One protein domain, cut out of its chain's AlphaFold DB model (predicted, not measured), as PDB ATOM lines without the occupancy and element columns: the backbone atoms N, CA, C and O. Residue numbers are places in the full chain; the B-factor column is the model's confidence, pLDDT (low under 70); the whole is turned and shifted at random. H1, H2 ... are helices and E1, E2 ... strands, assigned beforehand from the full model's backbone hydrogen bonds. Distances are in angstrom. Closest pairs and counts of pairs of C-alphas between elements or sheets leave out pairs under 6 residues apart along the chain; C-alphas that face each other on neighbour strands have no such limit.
ATOM      1  N   ARG A 327       5.928  84.796  15.724       90.44
ATOM      2  CA  ARG A 327       4.764  83.936  15.991       90.44
ATOM      3  C   ARG A 327       4.946  82.536  15.400       90.44
ATOM      4  O   ARG A 327       4.572  81.554  16.031       90.44
ATOM      5  N   ALA A 328       5.497  82.448  14.191       92.94
ATOM      6  CA  ALA A 328       5.746  81.166  13.540       92.94
ATOM      7  C   ALA A 328       6.841  80.375  14.271       92.94
ATOM      8  O   ALA A 328       6.713  79.166  14.423       92.94
ATOM      9  N   TRP A 329       7.873  81.056  14.779       95.06
ATOM     10  CA  TRP A 329       8.886  80.441  15.636       95.06
ATOM     11  C   TRP A 329       8.291  79.872  16.931       95.06
ATOM     12  O   TRP A 329       8.517  78.699  17.213       95.06
ATOM     13  N   LYS A 330       7.462  80.636  17.663       93.88
ATOM     14  CA  LYS A 330       6.800  80.143  18.890       93.88
ATOM     15  C   LYS A 330       5.993  78.870  18.636       93.88
ATOM     16  O   LYS A 330       6.125  77.901  19.371       93.88
ATOM     17  N   GLN A 331       5.223  78.846  17.544       94.00
ATOM     18  CA  GLN A 331       4.460  77.659  17.151       94.00
ATOM     19  C   GLN A 331       5.353  76.434  16.927       94.00
ATOM     20  O   GLN A 331       4.951  75.328  17.268       94.00
ATOM     21  N   VAL A 332       6.546  76.620  16.351       95.81
ATOM     22  CA  VAL A 332       7.506  75.524  16.181       95.81
ATOM     23  C   VAL A 332       8.014  75.062  17.540       95.81
ATOM     24  O   VAL A 332       7.931  73.870  17.806       95.81
ATOM     25  N   VAL A 333       8.466  75.975  18.407       95.94
ATOM     26  CA  VAL A 333       8.979  75.656  19.757       95.94
ATOM     27  C   VAL A 333       7.965  74.872  20.596       95.94
ATOM     28  O   VAL A 333       8.343  73.966  21.330       95.94
ATOM     29  N   GLU A 334       6.678  75.190  20.464       95.38
ATOM     30  CA  GLU A 334       5.580  74.518  21.171       95.38
ATOM     31  C   GLU A 334       5.167  73.169  20.547       95.38
ATOM     32  O   GLU A 334       4.316  72.472  21.101       95.38
ATOM     33  N   SER A 335       5.730  72.796  19.396       95.50
ATOM     34  CA  SER A 335       5.357  71.594  18.642       95.50
ATOM     35  C   SER A 335       6.371  70.458  18.776       95.50
ATOM     36  O   SER A 335       7.557  70.678  19.024       95.50
ATOM     37  N   ASP A 336       5.928  69.230  18.490       94.75
ATOM     38  CA  ASP A 336       6.797  68.045  18.487       94.75
ATOM     39  C   ASP A 336       7.943  68.144  17.469       94.75
ATOM     40  O   ASP A 336       9.005  67.561  17.677       94.75
ATOM     41  N   VAL A 337       7.770  68.941  16.408       95.00
ATOM     42  CA  VAL A 337       8.803  69.191  15.393       95.00
ATOM     43  C   VAL A 337      10.093  69.736  16.011       95.00
ATOM     44  O   VAL A 337      11.183  69.404  15.546       95.00
ATOM     45  N   TYR A 338       9.996  70.548  17.065       96.94
ATOM     46  CA  TYR A 338      11.164  71.140  17.715       96.94
ATOM     47  C   TYR A 338      12.025  70.109  18.455       96.94
ATOM     48  O   TYR A 338      13.241  70.280  18.556       96.94
ATOM     49  N   ASN A 339      11.419  69.016  18.927       96.38
ATOM     50  CA  ASN A 339      12.127  67.950  19.639       96.38
ATOM     51  C   ASN A 339      13.054  67.144  18.718       96.38
ATOM     52  O   ASN A 339      14.027  66.560  19.192       96.38
ATOM     53  N   ASP A 340      12.786  67.159  17.411       96.88
ATOM     54  CA  ASP A 340      13.582  66.460  16.401       96.88
ATOM     55  C   ASP A 340      14.786  67.278  15.897       96.88
ATOM     56  O   ASP A 340      15.545  66.793  15.048       96.88
ATOM     57  N   LEU A 341      14.955  68.513  16.380       97.94
ATOM     58  CA  LEU A 341      16.078  69.388  16.048       97.94
ATOM     59  C   LEU A 341      17.248  69.177  17.014       97.94
ATOM     60  O   LEU A 341      17.053  69.004  18.218       97.94
ATOM     61  N   THR A 342      18.475  69.246  16.500       97.62
ATOM     62  CA  THR A 342      19.666  69.321  17.358       97.62
ATOM     63  C   THR A 342      19.763  70.690  18.038       97.62
ATOM     64  O   THR A 342      19.123  71.653  17.614       97.62
ATOM     65  N   GLU A 343      20.600  70.822  19.067       97.81
ATOM     66  CA  GLU A 343      20.788  72.108  19.754       97.81
ATOM     67  C   GLU A 343      21.323  73.197  18.814       97.81
ATOM     68  O   GLU A 343      20.809  74.316  18.828       97.81
ATOM     69  N   ARG A 344      22.265  72.870  17.917       97.62
ATOM     70  CA  ARG A 344      22.688  73.779  16.837       97.62
ATOM     71  C   ARG A 344      21.509  74.219  15.966       97.62
ATOM     72  O   ARG A 344      21.337  75.409  15.728       97.62
ATOM     73  N   GLU A 345      20.704  73.276  15.477       98.19
ATOM     74  CA  GLU A 345      19.572  73.578  14.591       98.19
ATOM     75  C   GLU A 345      18.530  74.465  15.286       98.19
ATOM     76  O   GLU A 345      18.010  75.389  14.661       98.19
ATOM     77  N   LYS A 346      18.264  74.243  16.581       98.06
ATOM     78  CA  LYS A 346      17.381  75.090  17.397       98.06
ATOM     79  C   LYS A 346      17.908  76.519  17.500       98.06
ATOM     80  O   LYS A 346      17.170  77.453  17.183       98.06
ATOM     81  N   ARG A 347      19.184  76.684  17.881       96.50
ATOM     82  CA  ARG A 347      19.845  77.998  17.980       96.50
ATOM     83  C   ARG A 347      19.818  78.731  16.642       96.50
ATOM     84  O   ARG A 347      19.429  79.894  16.585       96.50
ATOM     85  N   GLU A 348      20.194  78.057  15.558       97.06
ATOM     86  CA  GLU A 348      20.239  78.666  14.228       97.06
ATOM     87  C   GLU A 348      18.848  79.029  13.707       97.06
ATOM     88  O   GLU A 348      18.635  80.144  13.234       97.06
ATOM     89  N   PHE A 349      17.862  78.147  13.865       97.19
ATOM     90  CA  PHE A 349      16.495  78.450  13.452       97.19
ATOM     91  C   PHE A 349      15.891  79.615  14.250       97.19
ATOM     92  O   PHE A 349      15.204  80.464  13.681       97.19
ATOM     93  N   GLU A 350      16.182  79.709  15.548       95.81
ATOM     94  CA  GLU A 350      15.806  80.858  16.369       95.81
ATOM     95  C   GLU A 350      16.479  82.152  15.899       95.81
ATOM     96  O   GLU A 350      15.788  83.152  15.717       95.81
ATOM     97  N   ARG A 351      17.800  82.152  15.662       94.38
ATOM     98  CA  ARG A 351      18.530  83.330  15.147       94.38
ATOM     99  C   ARG A 351      17.946  83.831  13.828       94.38
ATOM    100  O   ARG A 351      17.818  85.035  13.623       94.38
ATOM    101  N   LEU A 352      17.546  82.903  12.963       96.06
ATOM    102  CA  LEU A 352      16.934  83.206  11.677       96.06
ATOM    103  C   LEU A 352      15.521  83.783  11.803       96.06
ATOM    104  O   LEU A 352      15.154  84.680  11.042       96.06
ATOM    105  N   MET A 353      14.718  83.268  12.733       94.94
ATOM    106  CA  MET A 353      13.298  83.604  12.842       94.94
ATOM    107  C   MET A 353      12.996  84.718  13.850       94.94
ATOM    108  O   MET A 353      11.930  85.324  13.764       94.94
ATOM    109  N   VAL A 354      13.876  84.999  14.809       91.62
ATOM    110  CA  VAL A 354      13.655  86.019  15.842       91.62
ATOM    111  C   VAL A 354      14.559  87.213  15.576       91.62
ATOM    112  O   VAL A 354      15.760  87.188  15.839       91.62
ATOM    113  N   HIS A 355      13.962  88.290  15.073       86.00
ATOM    114  CA  HIS A 355      14.691  89.506  14.741       86.00
ATOM    115  C   HIS A 355      15.045  90.288  16.010       86.00
ATOM    116  O   HIS A 355      14.160  90.686  16.771       86.00
ATOM    117  N   ARG A 356      16.339  90.518  16.252       81.00
ATOM    118  CA  ARG A 356      16.845  91.199  17.451       81.00
ATOM    119  C   ARG A 356      17.708  92.395  17.074       81.00
ATOM    120  O   ARG A 356      18.621  92.278  16.267       81.00
ATOM    121  N   PHE A 357      17.453  93.529  17.714       69.31
ATOM    122  CA  PHE A 357      18.321  94.694  17.678       69.31
ATOM    123  C   PHE A 357      19.300  94.650  18.850       69.31
ATOM    124  O   PHE A 357      18.887  94.592  20.010       69.31
ATOM    125  N   ILE A 358      20.595  94.705  18.550       67.44
ATOM    126  CA  ILE A 358      21.655  94.807  19.554       67.44
ATOM    127  C   ILE A 358      22.096  96.269  19.602       67.44
ATOM    128  O   ILE A 358      22.791  96.748  18.711       67.44
ATOM    129  N   GLY A 359      21.648  96.994  20.627       65.62
ATOM    130  CA  GLY A 359      21.988  98.400  20.832       65.62
ATOM    131  C   GLY A 359      22.799  98.627  22.111       65.62
ATOM    132  O   GLY A 359      22.917  97.722  22.937       65.62
ATOM    133  N   PRO A 360      23.292  99.857  22.353       64.00
ATOM    134  CA  PRO A 360      24.012 100.205  23.585       64.00
ATOM    135  C   PRO A 360      23.226  99.929  24.879       64.00
ATOM    136  O   PRO A 360      23.817  99.834  25.949       64.00
ATOM    137  N   GLY A 361      21.894  99.823  24.788       65.12
ATOM    138  CA  GLY A 361      21.002  99.513  25.906       65.12
ATOM    139  C   GLY A 361      20.699  98.025  26.119       65.12
ATOM    140  O   GLY A 361      19.907  97.729  27.006       65.12
ATOM    141  N   GLY A 362      21.269  97.110  25.323       63.12
ATOM    142  CA  GLY A 362      21.017  95.665  25.410       63.12
ATOM    143  C   GLY A 362      20.497  95.039  24.111       63.12
ATOM    144  O   GLY A 362      20.492  95.676  23.051       63.12
ATOM    145  N   ARG A 363      20.078  93.770  24.198       63.25
ATOM    146  CA  ARG A 363      19.468  93.018  23.093       63.25
ATOM    147  C   ARG A 363      17.944  93.107  23.208       63.25
ATOM    148  O   ARG A 363      17.374  92.785  24.241       63.25
ATOM    149  N   PHE A 364      17.274  93.541  22.146       65.06
ATOM    150  CA  PHE A 364      15.816  93.699  22.119       65.06
ATOM    151  C   PHE A 364      15.238  92.974  20.908       65.06
ATOM    152  O   PHE A 364      15.674  93.235  19.790       65.06
ATOM    153  N   ALA A 365      14.250  92.093  21.085       67.19
ATOM    154  CA  ALA A 365      13.529  91.549  19.936       67.19
ATOM    155  C   ALA A 365      12.643  92.639  19.310       67.19
ATOM    156  O   ALA A 365      11.908  93.332  20.017       67.19
ATOM    157  N   ILE A 366      12.693  92.790  17.984       71.12
ATOM    158  CA  ILE A 366      11.754  93.635  17.241       71.12
ATOM    159  C   ILE A 366      10.600  92.743  16.792       71.12
ATOM    160  O   ILE A 366      10.682  92.046  15.783       71.12
TER     161      ILE A 366
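AT A GLANCE: This is residues 327 to 366 of the 379 residues of an uncharacterized protein of Gammaproteobacteria bacterium TMED50 (UniProt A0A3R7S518). A two-stranded hairpin, E1 and E2, reaches away as an arm from a loose U of three helices; in the U, H3 and H1 run side by side in opposite directions and short H2 sits at the bend. Residues 358 to 363, the far end of the hairpin, stick out free. The printed part has 40 residues with three named helices and two named strands, in the order H1 H2 H3 E1 E2; the sheet, E1 - E2, is antiparallel, and the class is mixed, helices and strands. The whole is loose, with a radius of gyration of the C-alphas of 11.9 A, and elongated, with spans of 36 by 20 by 12 A.

IN THESE COORDINATES: Start at the sheet: find C-alpha 356 at (16.845, 91.199, 17.451), where E1, residues 356 to 359, begins; it covers 9.5 A from first to last C-alpha. E2, residues 362 to 365, covers 10.1 A and ends at C-alpha 365, at (13.529, 91.549, 19.936). Before E1 look for H3, residues 343 to 353, the longest helix at 15.4 A. Earlier still are H2, residues 336 to 340, 7.3 A, and H1, residues 327 to 333, 10.0 A, which begins with C-alpha 327 at (4.764, 83.936, 15.991).

HOW THE PARTS SIT: Look first at the hairpin of E1 and E2, antiparallel with 156 degrees between their directions. The C-alphas of Arg 356 and Ala 365 face each other at 4.2 A. Across the pair, N 357 and O 364 are 2.7 A apart and N 364 and O 357 are 2.9 A apart, within hydrogen-bond range. E2 is apart from H3, and both strands are apart from H1 and H2. Going outward, H3 and H1 only just touch, with 3 pairs of C-alphas within 8 A; the closest are those of Trp 329 and Met 353, 6.1 A apart. These two helices run opposite ways at a shallow tilt of 7 degrees. H2 is close to H1 but not clearly touching, the closest C-alphas being those of Val 332 and Tyr 338, 5.9 A apart. H2 is also close to H3 but not clearly touching, with the closest C-alphas, those of Tyr 338 and Lys 346, at 7.4 A. In H1 and H3 every O i to N i+4 pair is within hydrogen-bond range; in H2 it is 0 of 1, beside 2 of 2 O i to N i+3 pairs.

THE WHOLE: The two C-alphas farthest apart are those of Asp 336 and Pro 360, 36.8 A. The printed part has no cut, and the four links between its named elements are tight. Read the B-factor column: the mean pLDDT of the printed part is 87.7, but residues 357 to 365 are under 70.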